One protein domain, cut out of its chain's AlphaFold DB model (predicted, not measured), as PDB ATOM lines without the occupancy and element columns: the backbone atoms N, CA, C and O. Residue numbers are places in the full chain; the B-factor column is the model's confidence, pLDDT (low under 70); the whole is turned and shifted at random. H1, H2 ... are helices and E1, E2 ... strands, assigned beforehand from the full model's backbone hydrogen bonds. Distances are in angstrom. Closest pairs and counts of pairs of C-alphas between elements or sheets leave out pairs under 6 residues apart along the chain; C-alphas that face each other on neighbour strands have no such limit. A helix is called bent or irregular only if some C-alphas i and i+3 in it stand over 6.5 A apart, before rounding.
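AT A GLANCE: This is residues 188 to 283 of the 294 residues of an uncharacterized protein of Deltaproteobacteria bacterium (UniProt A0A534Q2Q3). A small three-stranded antiparallel sheet has two helices, H1 and H3, over one face and no named helix over the other; H2 packs on H1 and H3 on their side away from the sheet. From this compact body the last helix sticks out as an arm, residues 273 to 283 of H5 standing free. The printed part has 96 residues, with five named helices and three named strands in the order H1 E1 E2 E3 H2 H3 H4 H5; the sheet runs E1 E2 E3, and the class is mixed, helices and strands. The whole is compact, with a radius of gyration of the C-alphas of 13.5 A and spans of 41 by 31 by 24 A.

IN THESE COORDINATES: The sheet holds E1, residues 209 to 212, E2, residues 216 to 221, 15.7 A long, and E3, residues 225 to 230, 15.9 A long. H1, residues 193 to 204, is 16.7 A long and begins at C-alpha 193 (-10.663, -23.888, 37.949). H2 is residues 239 to 248, 13.7 A, and H3 residues 252 to 261, 14.3 A. H2 is irregular: C-alphas 241 and 244 are 7.8 A apart. H4 is residues 263 to 266, and H5, residues 272 to 283, 16.6 A long, ends at C-alpha 283 (-18.439, -31.995, 64.262).

HOW THE PARTS SIT: The strands form a meander, each the antiparallel neighbour of the one before, and E1 and E2, like E2 and E3, form a hairpin. N 218 and O 211 are 2.8 A apart across E1 and E2; N 229 and O 217 are 2.8 A apart across E2 and E3. H1 and H3 are on the same face, making two layers, helices on one face of a sheet. H1 lies over E2 at a height over the sheet of 10.1 A, along the strands at 17 degrees on the local plane. H3 lies over E3, and only just not over E2, where 2 of its C-alphas fall; it runs slantwise to the strands at 56 degrees to E3 on the local plane. H3 is the hub. It touches H2 at a steep tilt of 59 degrees, opposite ways, the closest C-alphas being those of Ile 246 and Val 255, 5.8 A apart. Residues 200 to 204 of H1 only just touch H3, with 3 pairs of C-alphas within 8 A, the closest those of Leu 203 and Leu 252 at 5.6 A. Residues 195 to 199 of H1 touch H2, closest at the C-alphas of Trp 195 and Arg 239, 6.1 A. H3 and H4 only just touch, with 3 pairs within 8 A, and only at the corner, the C-alphas of Leu 260 and Thr 266 being closest at 6.4 A. H5 is apart from H4. In H1, H3 and H5 every O i to N i+4 pair is within hydrogen-bond range, in H2 4 of 6, and H4 is too short for such a pair.

THE WHOLE: The C-alphas of Asp 248 and Gly 283, the two farthest apart, are 42.2 A apart. The printed part has no cut and no long link. The mean pLDDT of the printed part is 74.2, with residues 222 to 231 and 261 to 283 under 70.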
ATOM      1  N   PRO A 188      -4.822 -15.523  36.214       94.62
ATOM      2  CA  PRO A 188      -4.821 -16.887  36.742       94.62
ATOM      3  C   PRO A 188      -4.280 -17.903  35.714       94.62
ATOM      4  O   PRO A 188      -4.297 -17.633  34.510       94.62
ATOM      5  N   PRO A 189      -3.880 -19.115  36.146       94.00
ATOM      6  CA  PRO A 189      -3.615 -20.213  35.220       94.00
ATOM      7  C   PRO A 189      -4.902 -20.619  34.487       94.00
ATOM      8  O   PRO A 189      -5.946 -20.804  35.113       94.00
ATOM      9  N   GLU A 190      -4.818 -20.731  33.160       95.06
ATOM     10  CA  GLU A 190      -5.961 -20.903  32.248       95.06
ATOM     11  C   GLU A 190      -6.492 -22.344  32.187       95.06
ATOM     12  O   GLU A 190      -7.617 -22.576  31.756       95.06
ATOM     13  N   ASP A 191      -5.703 -23.309  32.636       92.69
ATOM     14  CA  ASP A 191      -5.920 -24.755  32.542       92.69
ATOM     15  C   ASP A 191      -6.462 -25.377  33.838       92.69
ATOM     16  O   ASP A 191      -6.476 -26.593  33.994       92.69
ATOM     17  N   THR A 192      -6.938 -24.550  34.770       91.75
ATOM     18  CA  THR A 192      -7.541 -25.010  36.028       91.75
ATOM     19  C   THR A 192      -8.765 -24.177  36.387       91.75
ATOM     20  O   THR A 192      -8.968 -23.070  35.872       91.75
ATOM     21  N   ARG A 193      -9.525 -24.637  37.386       90.38
ATOM     22  CA  ARG A 193     -10.663 -23.888  37.949       90.38
ATOM     23  C   ARG A 193     -10.304 -22.486  38.461       90.38
ATOM     24  O   ARG A 193     -11.195 -21.653  38.661       90.38
ATOM     25  N   ALA A 194      -9.017 -22.206  38.700       91.50
ATOM     26  CA  ALA A 194      -8.552 -20.893  39.139       91.50
ATOM     27  C   ALA A 194      -8.877 -19.794  38.120       91.50
ATOM     28  O   ALA A 194      -9.165 -18.669  38.539       91.50
ATOM     29  N   TRP A 195      -8.900 -20.129  36.823       92.56
ATOM     30  CA  TRP A 195      -9.278 -19.198  35.767       92.56
ATOM     31  C   TRP A 195     -10.692 -18.668  35.971       92.56
ATOM     32  O   TRP A 195     -10.893 -17.469  36.175       92.56
ATOM     33  N   THR A 196     -11.671 -19.577  36.017       89.12
ATOM     34  CA  THR A 196     -13.069 -19.174  36.175       89.12
ATOM     35  C   THR A 196     -13.295 -18.462  37.504       89.12
ATOM     36  O   THR A 196     -14.003 -17.458  37.542       89.12
ATOM     37  N   ARG A 197     -12.669 -18.925  38.597       89.12
ATOM     38  CA  ARG A 197     -12.763 -18.240  39.896       89.12
ATOM     39  C   ARG A 197     -12.349 -16.775  39.783       89.12
ATOM     40  O   ARG A 197     -13.089 -15.908  40.234       89.12
ATOM     41  N   ALA A 198     -11.200 -16.492  39.179       91.56
ATOM     42  CA  ALA A 198     -10.736 -15.122  39.010       91.56
ATOM     43  C   ALA A 198     -11.679 -14.295  38.122       91.56
ATOM     44  O   ALA A 198     -11.972 -13.151  38.467       91.56
ATOM     45  N   MET A 199     -12.207 -14.860  37.030       90.94
ATOM     46  CA  MET A 199     -13.150 -14.142  36.163       90.94
ATOM     47  C   MET A 199     -14.456 -13.796  36.887       90.94
ATOM     48  O   MET A 199     -14.908 -12.653  36.821       90.94
ATOM     49  N   LEU A 200     -15.030 -14.736  37.642       89.06
ATOM     50  CA  LEU A 200     -16.243 -14.481  38.423       89.06
ATOM     51  C   LEU A 200     -16.012 -13.424  39.513       89.06
ATOM     52  O   LEU A 200     -16.867 -12.570  39.724       89.06
ATOM     53  N   LEU A 201     -14.850 -13.437  40.177       89.69
ATOM     54  CA  LEU A 201     -14.485 -12.401  41.153       89.69
ATOM     55  C   LEU A 201     -14.353 -11.016  40.500       89.69
ATOM     56  O   LEU A 201     -14.800 -10.027  41.080       89.69
ATOM     57  N   ARG A 202     -13.788 -10.939  39.287       90.94
ATOM     58  CA  ARG A 202     -13.708  -9.690  38.508       90.94
ATOM     59  C   ARG A 202     -15.101  -9.168  38.140       90.94
ATOM     60  O   ARG A 202     -15.353  -7.981  38.319       90.94
ATOM     61  N   LEU A 203     -16.003 -10.043  37.685       88.56
ATOM     62  CA  LEU A 203     -17.389  -9.689  37.345       88.56
ATOM     63  C   LEU A 203     -18.210  -9.252  38.563       88.56
ATOM     64  O   LEU A 203     -19.008  -8.324  38.467       88.56
ATOM     65  N   ALA A 204     -18.022  -9.914  39.705       87.69
ATOM     66  CA  ALA A 204     -18.733  -9.588  40.936       87.69
ATOM     67  C   ALA A 204     -18.332  -8.224  41.511       87.69
ATOM     68  O   ALA A 204     -19.144  -7.555  42.153       87.69
ATOM     69  N   GLY A 205     -17.079  -7.818  41.300       86.19
ATOM     70  CA  GLY A 205     -16.521  -6.632  41.932       86.19
ATOM     71  C   GLY A 205     -16.416  -6.767  43.463       86.19
ATOM     72  O   GLY A 205     -16.780  -7.793  44.044       86.19
ATOM     73  N   PRO A 206     -15.912  -5.728  44.151       82.69
ATOM     74  CA  PRO A 206     -15.612  -5.792  45.583       82.69
ATOM     75  C   PRO A 206     -16.852  -6.012  46.465       82.69
ATOM     76  O   PRO A 206     -16.755  -6.665  47.500       82.69
ATOM     77  N   ASP A 207     -18.020  -5.518  46.045       84.12
ATOM     78  CA  ASP A 207     -19.261  -5.596  46.828       84.12
ATOM     79  C   ASP A 207     -20.135  -6.816  46.482       84.12
ATOM     80  O   ASP A 207     -21.120  -7.095  47.176       84.12
ATOM     81  N   GLY A 208     -19.799  -7.548  45.417       83.38
ATOM     82  CA  GLY A 208     -20.564  -8.706  44.946       83.38
ATOM     83  C   GLY A 208     -20.165 -10.028  45.598       83.38
ATOM     84  O   GLY A 208     -20.862 -11.027  45.426       83.38
ATOM     85  N   VAL A 209     -19.070 -10.058  46.359       86.19
ATOM     86  CA  VAL A 209     -18.513 -11.281  46.952       86.19
ATOM     87  C   VAL A 209     -18.814 -11.327  48.448       86.19
ATOM     88  O   VAL A 209     -18.495 -10.406  49.195       86.19
ATOM     89  N   GLU A 210     -19.437 -12.413  48.900       84.69
ATOM     90  CA  GLU A 210     -19.673 -12.669  50.324       84.69
ATOM     91  C   GLU A 210     -18.548 -13.521  50.924       84.69
ATOM     92  O   GLU A 210     -18.044 -13.222  52.006       84.69
ATOM     93  N   HIS A 211     -18.165 -14.594  50.229       83.06
ATOM     94  CA  HIS A 211     -17.202 -15.571  50.724       83.06
ATOM     95  C   HIS A 211     -16.443 -16.234  49.575       83.06
ATOM     96  O   HIS A 211     -17.013 -16.483  48.513       83.06
ATOM     97  N   VAL A 212     -15.170 -16.554  49.801       83.38
ATOM     98  CA  VAL A 212     -14.308 -17.243  48.836       83.38
ATOM     99  C   VAL A 212     -13.469 -18.279  49.571       83.38
ATOM    100  O   VAL A 212     -12.774 -17.937  50.527       83.38
ATOM    101  N   ASP A 213     -13.499 -19.506  49.070       83.25
ATOM    102  CA  ASP A 213     -12.597 -20.605  49.409       83.25
ATOM    103  C   ASP A 213     -12.063 -21.253  48.107       83.25
ATOM    104  O   ASP A 213     -12.255 -20.751  46.990       83.25
ATOM    105  N   TRP A 214     -11.325 -22.354  48.227       76.38
ATOM    106  CA  TRP A 214     -10.783 -23.122  47.111       76.38
ATOM    107  C   TRP A 214     -11.838 -23.896  46.336       76.38
ATOM    108  O   TRP A 214     -11.701 -24.022  45.120       76.38
ATOM    109  N   ASP A 215     -12.851 -24.403  47.026       76.56
ATOM    110  CA  ASP A 215     -13.916 -25.244  46.486       76.56
ATOM    111  C   ASP A 215     -15.269 -24.524  46.426       76.56
ATOM    112  O   ASP A 215     -16.155 -25.000  45.725       76.56
ATOM    113  N   VAL A 216     -15.438 -23.379  47.104       80.25
ATOM    114  CA  VAL A 216     -16.708 -22.637  47.151       80.25
ATOM    115  C   VAL A 216     -16.503 -21.132  46.985       80.25
ATOM    116  O   VAL A 216     -15.709 -20.518  47.692       80.25
ATOM    117  N   ILE A 217     -17.296 -20.498  46.118       81.25
ATOM    118  CA  ILE A 217     -17.408 -19.029  46.041       81.25
ATOM    119  C   ILE A 217     -18.862 -18.630  46.253       81.25
ATOM    120  O   ILE A 217     -19.731 -19.158  45.565       81.25
ATOM    121  N   ARG A 218     -19.144 -17.697  47.168       82.81
ATOM    122  CA  ARG A 218     -20.492 -17.165  47.400       82.81
ATOM    123  C   ARG A 218     -20.606 -15.726  46.940       82.81
ATOM    124  O   ARG A 218     -19.878 -14.851  47.413       82.81
ATOM    125  N   PHE A 219     -21.578 -15.493  46.070       84.56
ATOM    126  CA  PHE A 219     -21.900 -14.167  45.560       84.56
ATOM    127  C   PHE A 219     -23.173 -13.616  46.191       84.56
ATOM    128  O   PHE A 219     -24.121 -14.357  46.468       84.56
ATOM    129  N   ARG A 220     -23.200 -12.298  46.386       80.94
ATOM    130  CA  ARG A 220     -24.372 -11.542  46.819       80.94
ATOM    131  C   ARG A 220     -25.210 -11.192  45.590       80.94
ATOM    132  O   ARG A 220     -24.778 -10.389  44.770       80.94
ATOM    133  N   ARG A 221     -26.419 -11.749  45.484       74.88
ATOM    134  CA  ARG A 221     -27.359 -11.448  44.391       74.88
ATOM    135  C   ARG A 221     -28.503 -10.571  44.894       74.88
ATOM    136  O   ARG A 221     -29.130 -10.875  45.914       74.88
ATOM    137  N   ALA A 222     -28.809  -9.487  44.180       66.50
ATOM    138  CA  ALA A 222     -29.911  -8.598  44.538       66.50
ATOM    139  C   ALA A 222     -31.253  -9.355  44.464       66.50
ATOM    140  O   ALA A 222     -31.667  -9.817  43.407       66.50
ATOM    141  N   GLY A 223     -31.925  -9.528  45.607       62.91
ATOM    142  CA  GLY A 223     -33.238 -10.183  45.686       62.91
ATOM    143  C   GLY A 223     -33.255 -11.711  45.526       62.91
ATOM    144  O   GLY A 223     -34.327 -12.297  45.650       62.91
ATOM    145  N   ARG A 224     -32.107 -12.370  45.293       60.66
ATOM    146  CA  ARG A 224     -32.010 -13.837  45.098       60.66
ATOM    147  C   ARG A 224     -31.182 -14.575  46.165       60.66
ATOM    148  O   ARG A 224     -31.043 -15.790  46.088       60.66
ATOM    149  N   GLY A 225     -30.680 -13.873  47.184       57.88
ATOM    150  CA  GLY A 225     -29.887 -14.473  48.264       57.88
ATOM    151  C   GLY A 225     -28.432 -14.744  47.865       57.88
ATOM    152  O   GLY A 225     -27.871 -14.032  47.031       57.88
ATOM    153  N   TYR A 226     -27.815 -15.745  48.494       57.69
ATOM    154  CA  TYR A 226     -26.420 -16.129  48.261       57.69
ATOM    155  C   TYR A 226     -26.338 -17.350  47.350       57.69
ATOM    156  O   TYR A 226     -27.067 -18.318  47.566       57.69
ATOM    157  N   TRP A 227     -25.435 -17.327  46.366       61.44
ATOM    158  CA  TRP A 227     -25.224 -18.464  45.468       61.44
ATOM    159  C   TRP A 227     -23.817 -19.046  45.619       61.44
ATOM    160  O   TRP A 227     -22.856 -18.336  45.313       61.44
ATOM    161  N   PRO A 228     -23.666 -20.301  46.079       59.06
ATOM    162  CA  PRO A 228     -22.386 -20.983  46.095       59.06
ATOM    163  C   PRO A 228     -22.089 -21.596  44.722       59.06
ATOM    164  O   PRO A 228     -22.831 -22.431  44.214       59.06
ATOM    165  N   VAL A 229     -20.958 -21.222  44.141       64.50
ATOM    166  CA  VAL A 229     -20.348 -21.936  43.023       64.50
ATOM    167  C   VAL A 229     -19.380 -22.946  43.629       64.50
ATOM    168  O   VAL A 229     -18.291 -22.566  44.057       64.50
ATOM    169  N   VAL A 230     -19.819 -24.204  43.739       60.16
ATOM    170  CA  VAL A 230     -18.996 -25.314  44.240       60.16
ATOM    171  C   VAL A 230     -18.238 -25.941  43.075       60.16
ATOM    172  O   VAL A 230     -18.828 -26.182  42.025       60.16
ATOM    173  N   ARG A 231     -16.928 -26.142  43.224       67.56
ATOM    174  CA  ARG A 231     -16.035 -26.565  42.134       67.56
ATOM    175  C   ARG A 231     -15.047 -27.590  42.650       67.56
ATOM    176  O   ARG A 231     -13.939 -27.223  43.026       67.56
ATOM    177  N   ASP A 232     -15.451 -28.853  42.695       72.12
ATOM    178  CA  ASP A 232     -14.627 -29.915  43.284       72.12
ATOM    179  C   ASP A 232     -13.456 -30.311  42.395       72.12
ATOM    180  O   ASP A 232     -12.344 -30.439  42.908       72.12
ATOM    181  N   ASP A 233     -13.684 -30.425  41.084       83.56
ATOM    182  CA  ASP A 233     -12.640 -30.784  40.131       83.56
ATOM    183  C   ASP A 233     -11.639 -29.622  39.949       83.56
ATOM    184  O   ASP A 233     -12.010 -28.554  39.443       83.56
ATOM    185  N   PRO A 234     -10.368 -29.775  40.374       86.31
ATOM    186  CA  PRO A 234      -9.345 -28.756  40.172       86.31
ATOM    187  C   PRO A 234      -8.973 -28.542  38.696       86.31
ATOM    188  O   PRO A 234      -8.540 -27.435  38.357       86.31
ATOM    189  N   LEU A 235      -9.139 -29.559  37.841       88.06
ATOM    190  CA  LEU A 235      -8.834 -29.516  36.404       88.06
ATOM    191  C   LEU A 235     -10.046 -29.124  35.551       88.06
ATOM    192  O   LEU A 235      -9.901 -28.783  34.379       88.06
ATOM    193  N   GLY A 236     -11.234 -29.114  36.145       85.00
ATOM    194  CA  GLY A 236     -12.446 -28.631  35.511       85.00
ATOM    195  C   GLY A 236     -12.458 -27.112  35.374       85.00
ATOM    196  O   GLY A 236     -11.721 -26.374  36.033       85.00
ATOM    197  N   PHE A 237     -13.380 -26.622  34.546       86.44
ATOM    198  CA  PHE A 237     -13.672 -25.195  34.422       86.44
ATOM    199  C   PHE A 237     -12.476 -24.300  34.089       86.44
ATOM    200  O   PHE A 237     -12.307 -23.188  34.617       86.44
ATOM    201  N   THR A 238     -11.657 -24.823  33.197       91.31
ATOM    202  CA  THR A 238     -10.598 -24.097  32.519       91.31
ATOM    203  C   THR A 238     -11.179 -22.954  31.682       91.31
ATOM    204  O   THR A 238     -12.387 -22.867  31.434       91.31
ATOM    205  N   ARG A 239     -10.300 -22.091  31.177       92.50
ATOM    206  CA  ARG A 239     -10.642 -21.091  30.167       92.50
ATOM    207  C   ARG A 239     -11.345 -21.719  28.970       92.50
ATOM    208  O   ARG A 239     -12.422 -21.271  28.602       92.50
ATOM    209  N   SER A 240     -10.770 -22.776  28.399       91.88
ATOM    210  CA  SER A 240     -11.337 -23.431  27.215       91.88
ATOM    211  C   SER A 240     -12.745 -23.980  27.450       91.88
ATOM    212  O   SER A 240     -13.527 -24.038  26.506       91.88
ATOM    213  N   ALA A 241     -13.076 -24.348  28.690       86.69
ATOM    214  CA  ALA A 241     -14.393 -24.854  29.050       86.69
ATOM    215  C   ALA A 241     -15.445 -23.749  29.257       86.69
ATOM    216  O   ALA A 241     -16.615 -23.990  28.987       86.69
ATOM    217  N   VAL A 242     -15.067 -22.563  29.755       86.81
ATOM    218  CA  VAL A 242     -16.042 -21.577  30.284       86.81
ATOM    219  C   VAL A 242     -15.959 -20.200  29.611       86.81
ATOM    220  O   VAL A 242     -16.848 -19.372  29.788       86.81
ATOM    221  N   GLU A 243     -14.925 -19.924  28.813       88.88
ATOM    222  CA  GLU A 243     -14.702 -18.596  28.223       88.88
ATOM    223  C   GLU A 243     -15.887 -18.095  27.384       88.88
ATOM    224  O   GLU A 243     -16.247 -16.925  27.507       88.88
ATOM    225  N   GLY A 244     -16.543 -18.970  26.615       86.62
ATOM    226  CA  GLY A 244     -17.744 -18.607  25.852       86.62
ATOM    227  C   GLY A 244     -18.879 -18.097  26.744       86.62
ATOM    228  O   GLY A 244     -19.389 -17.003  26.529       86.62
ATOM    229  N   VAL A 245     -19.187 -18.830  27.819       85.06
ATOM    230  CA  VAL A 245     -20.238 -18.468  28.786       85.06
ATOM    231  C   VAL A 245     -19.957 -17.118  29.453       85.06
ATOM    232  O   VAL A 245     -20.876 -16.340  29.703       85.06
ATOM    233  N   ILE A 246     -18.685 -16.818  29.735       83.88
ATOM    234  CA  ILE A 246     -18.284 -15.554  30.369       83.88
ATOM    235  C   ILE A 246     -18.362 -14.374  29.400       83.88
ATOM    236  O   ILE A 246     -18.783 -13.300  29.822       83.88
ATOM    237  N   HIS A 247     -17.965 -14.541  28.133       81.75
ATOM    238  CA  HIS A 247     -18.045 -13.460  27.138       81.75
ATOM    239  C   HIS A 247     -19.481 -13.154  26.713       81.75
ATOM    240  O   HIS A 247     -19.799 -11.994  26.456       81.75
ATOM    241  N   ASP A 248     -20.338 -14.173  26.650       78.38
ATOM    242  CA  ASP A 248     -21.740 -14.010  26.254       78.38
ATOM    243  C   ASP A 248     -22.589 -13.369  27.368       78.38
ATOM    244  O   ASP A 248     -23.594 -12.707  27.094       78.38
ATOM    245  N   GLY A 249     -22.186 -13.533  28.633       71.69
ATOM    246  CA  GLY A 249     -22.851 -12.933  29.786       71.69
ATOM    247  C   GLY A 249     -22.495 -11.457  29.971       71.69
ATOM    248  O   GLY A 249     -21.330 -11.084  30.068       71.69
ATOM    249  N   SER A 250     -23.509 -10.596  30.095       73.44
ATOM    250  CA  SER A 250     -23.292  -9.159  30.331       73.44
ATOM    251  C   SER A 250     -23.110  -8.804  31.812       73.44
ATOM    252  O   SER A 250     -22.533  -7.766  32.144       73.44
ATOM    253  N   THR A 251     -23.591  -9.669  32.710       85.31
ATOM    254  CA  THR A 251     -23.542  -9.504  34.168       85.31
ATOM    255  C   THR A 251     -23.156 -10.807  34.869       85.31
ATOM    256  O   THR A 251     -23.280 -11.894  34.305       85.31
ATOM    257  N   LEU A 252     -22.737 -10.718  36.139       84.50
ATOM    258  CA  LEU A 252     -22.499 -11.900  36.978       84.50
ATOM    259  C   LEU A 252     -23.730 -12.818  37.032       84.50
ATOM    260  O   LEU A 252     -23.582 -14.035  37.005       84.50
ATOM    261  N   ASP A 253     -24.932 -12.242  37.102       84.00
ATOM    262  CA  ASP A 253     -26.173 -13.012  37.158       84.00
ATOM    263  C   ASP A 253     -26.409 -13.806  35.868       84.00
ATOM    264  O   ASP A 253     -26.782 -14.975  35.960       84.00
ATOM    265  N   ASP A 254     -26.128 -13.216  34.700       85.31
ATOM    266  CA  ASP A 254     -26.250 -13.900  33.405       85.31
ATOM    267  C   ASP A 254     -25.276 -15.078  33.315       85.31
ATOM    268  O   ASP A 254     -25.666 -16.181  32.935       85.31
ATOM    269  N   VAL A 255     -24.017 -14.859  33.712       86.69
ATOM    270  CA  VAL A 255     -22.978 -15.898  33.690       86.69
ATOM    271  C   VAL A 255     -23.338 -17.037  34.639       86.69
ATOM    272  O   VAL A 255     -23.268 -18.199  34.254       86.69
ATOM    273  N   LEU A 256     -23.750 -16.733  35.875       83.81
ATOM    274  CA  LEU A 256     -24.136 -17.762  36.842       83.81
ATOM    275  C   LEU A 256     -25.352 -18.561  36.361       83.81
ATOM    276  O   LEU A 256     -25.341 -19.785  36.467       83.81
ATOM    277  N   ASP A 257     -26.376 -17.896  35.825       82.62
ATOM    278  CA  ASP A 257     -27.578 -18.570  35.330       82.62
ATOM    279  C   ASP A 257     -27.250 -19.443  34.094       82.62
ATOM    280  O   ASP A 257     -27.751 -20.563  33.989       82.62
ATOM    281  N   ALA A 258     -26.345 -19.001  33.211       83.00
ATOM    282  CA  ALA A 258     -25.876 -19.781  32.062       83.00
ATOM    283  C   ALA A 258     -25.032 -21.001  32.470       83.00
ATOM    284  O   ALA A 258     -25.273 -22.104  31.982       83.00
ATOM    285  N   MET A 259     -24.111 -20.847  33.427       79.62
ATOM    286  CA  MET A 259     -23.332 -21.971  33.962       79.62
ATOM    287  C   MET A 259     -24.225 -23.050  34.596       79.62
ATOM    288  O   MET A 259     -23.872 -24.222  34.571       79.62
ATOM    289  N   LEU A 260     -25.380 -22.681  35.158       70.69
ATOM    290  CA  LEU A 260     -26.348 -23.634  35.719       70.69
ATOM    291  C   LEU A 260     -27.212 -24.320  34.660       70.69
ATOM    292  O   LEU A 260     -27.734 -25.405  34.906       70.69
ATOM    293  N   ALA A 261     -27.403 -23.674  33.511       69.25
ATOM    294  CA  ALA A 261     -28.184 -24.213  32.409       69.25
ATOM    295  C   ALA A 261     -27.396 -25.233  31.571       69.25
ATOM    296  O   ALA A 261     -28.015 -26.015  30.852       69.25
ATOM    297  N   GLU A 262     -26.061 -25.249  31.665       63.12
ATOM    298  CA  GLU A 262     -25.224 -26.234  30.983       63.12
ATOM    299  C   GLU A 262     -25.130 -27.559  31.773       63.12
ATOM    300  O   GLU A 262     -24.533 -27.615  32.855       63.12
ATOM    301  N   PRO A 263     -25.683 -28.670  31.246       51.47
ATOM    302  CA  PRO A 263     -25.673 -29.956  31.943       51.47
ATOM    303  C   PRO A 263     -24.260 -30.544  32.114       51.47
ATOM    304  O   PRO A 263     -24.005 -31.211  33.107       51.47
ATOM    305  N   SER A 264     -23.308 -30.224  31.227       53.25
ATOM    306  CA  SER A 264     -21.891 -30.626  31.344       53.25
ATOM    307  C   SER A 264     -21.141 -29.964  32.503       53.25
ATOM    308  O   SER A 264     -20.032 -30.371  32.826       53.25
ATOM    309  N   ILE A 265     -21.719 -28.922  33.102       52.94
ATOM    310  CA  ILE A 265     -21.126 -28.139  34.189       52.94
ATOM    311  C   ILE A 265     -21.716 -28.532  35.560       52.94
ATOM    312  O   ILE A 265     -21.101 -28.301  36.602       52.94
ATOM    313  N   THR A 266     -22.904 -29.138  35.582       48.06
ATOM    314  CA  THR A 266     -23.680 -29.376  36.808       48.06
ATOM    315  C   THR A 266     -23.541 -30.787  37.389       48.06
ATOM    316  O   THR A 266     -23.939 -30.989  38.535       48.06
ATOM    317  N   GLU A 267     -22.948 -31.750  36.669       44.34
ATOM    318  CA  GLU A 267     -22.872 -33.159  37.108       44.34
ATOM    319  C   GLU A 267     -21.908 -33.433  38.290       44.34
ATOM    320  O   GLU A 267     -22.072 -34.447  38.963       44.34
ATOM    321  N   ASP A 268     -20.993 -32.516  38.633       43.47
ATOM    322  CA  ASP A 268     -19.958 -32.735  39.670       43.47
ATOM    323  C   ASP A 268     -20.252 -32.122  41.058       43.47
ATOM    324  O   ASP A 268     -19.375 -32.070  41.925       43.47
ATOM    325  N   ALA A 269     -21.472 -31.642  41.321       43.47
ATOM    326  CA  ALA A 269     -21.812 -31.018  42.605       43.47
ATOM    327  C   ALA A 269     -22.721 -31.918  43.477       43.47
ATOM    328  O   ALA A 269     -23.924 -31.996  43.225       43.47
ATOM    329  N   PRO A 270     -22.215 -32.535  44.568       41.06
ATOM    330  CA  PRO A 270     -23.052 -32.961  45.685       41.06
ATOM    331  C   PRO A 270     -23.933 -31.803  46.137       41.06
ATOM    332  O   PRO A 270     -23.481 -30.651  46.200       41.06
ATOM    333  N   SER A 271     -25.175 -32.096  46.509       48.00
ATOM    334  CA  SER A 271     -26.068 -31.046  46.988       48.00
ATOM    335  C   SER A 271     -25.468 -30.376  48.235       48.00
ATOM    336  O   SER A 271     -24.897 -31.024  49.117       48.00
ATOM    337  N   LEU A 272     -25.598 -29.050  48.335       46.62
ATOM    338  CA  LEU A 272     -25.146 -28.268  49.501       46.62
ATOM    339  C   LEU A 272     -25.694 -28.825  50.824       46.62
ATOM    340  O   LEU A 272     -25.036 -28.759  51.863       46.62
ATOM    341  N   ASP A 273     -26.886 -29.410  50.751       45.94
ATOM    342  CA  ASP A 273     -27.590 -30.045  51.853       45.94
ATOM    343  C   ASP A 273     -26.872 -31.307  52.361       45.94
ATOM    344  O   ASP A 273     -26.821 -31.549  53.569       45.94
ATOM    345  N   GLU A 274     -26.257 -32.088  51.471       47.97
ATOM    346  CA  GLU A 274     -25.489 -33.287  51.825       47.97
ATOM    347  C   GLU A 274     -24.157 -32.932  52.493       47.97
ATOM    348  O   GLU A 274     -23.789 -33.547  53.498       47.97
ATOM    349  N   ARG A 275     -23.463 -31.888  52.018       51.81
ATOM    350  CA  ARG A 275     -22.187 -31.453  52.618       51.81
ATOM    351  C   ARG A 275     -22.366 -30.773  53.968       51.81
ATOM    352  O   ARG A 275     -21.588 -31.035  54.887       51.81
ATOM    353  N   HIS A 276     -23.403 -29.948  54.123       47.25
ATOM    354  CA  HIS A 276     -23.686 -29.299  55.404       47.25
ATOM    355  C   HIS A 276     -24.068 -30.333  56.474       47.25
ATOM    356  O   HIS A 276     -23.597 -30.237  57.610       47.25
ATOM    357  N   ARG A 277     -24.828 -31.381  56.104       50.59
ATOM    358  CA  ARG A 277     -25.101 -32.545  56.972       50.59
ATOM    359  C   ARG A 277     -23.837 -33.342  57.294       50.59
ATOM    360  O   ARG A 277     -23.657 -33.732  58.445       50.59
ATOM    361  N   ALA A 278     -22.941 -33.551  56.329       50.47
ATOM    362  CA  ALA A 278     -21.687 -34.272  56.554       50.47
ATOM    363  C   ALA A 278     -20.733 -33.521  57.507       50.47
ATOM    364  O   ALA A 278     -20.178 -34.124  58.428       50.47
ATOM    365  N   GLN A 279     -20.594 -32.199  57.357       48.38
ATOM    366  CA  GLN A 279     -19.766 -31.367  58.241       48.38
ATOM    367  C   GLN A 279     -20.352 -31.236  59.657       48.38
ATOM    368  O   GLN A 279     -19.608 -31.301  60.637       48.38
ATOM    369  N   THR A 280     -21.679 -31.120  59.798       50.50
ATOM    370  CA  THR A 280     -22.323 -31.129  61.128       50.50
ATOM    371  C   THR A 280     -22.268 -32.503  61.800       50.50
ATOM    372  O   THR A 280     -22.057 -32.570  63.013       50.50
ATOM    373  N   ALA A 281     -22.364 -33.603  61.044       48.31
ATOM    374  CA  ALA A 281     -22.211 -34.959  61.576       48.31
ATOM    375  C   ALA A 281     -20.779 -35.242  62.074       48.31
ATOM    376  O   ALA A 281     -20.606 -35.803  63.163       48.31
ATOM    377  N   ALA A 282     -19.757 -34.793  61.334       48.19
ATOM    378  CA  ALA A 282     -18.350 -34.914  61.727       48.19
ATOM    379  C   ALA A 282     -18.003 -34.054  62.961       48.19
ATOM    380  O   ALA A 282     -17.259 -34.494  63.837       48.19
ATOM    381  N   GLY A 283     -18.599 -32.862  63.088       41.06
ATOM    382  CA  GLY A 283     -18.439 -31.995  64.262       41.06
ATOM    383  C   GLY A 283     -19.129 -32.511  65.534       41.06
ATOM    384  O   GLY A 283     -18.674 -32.222  66.643       41.06
TER     385      GLY A 283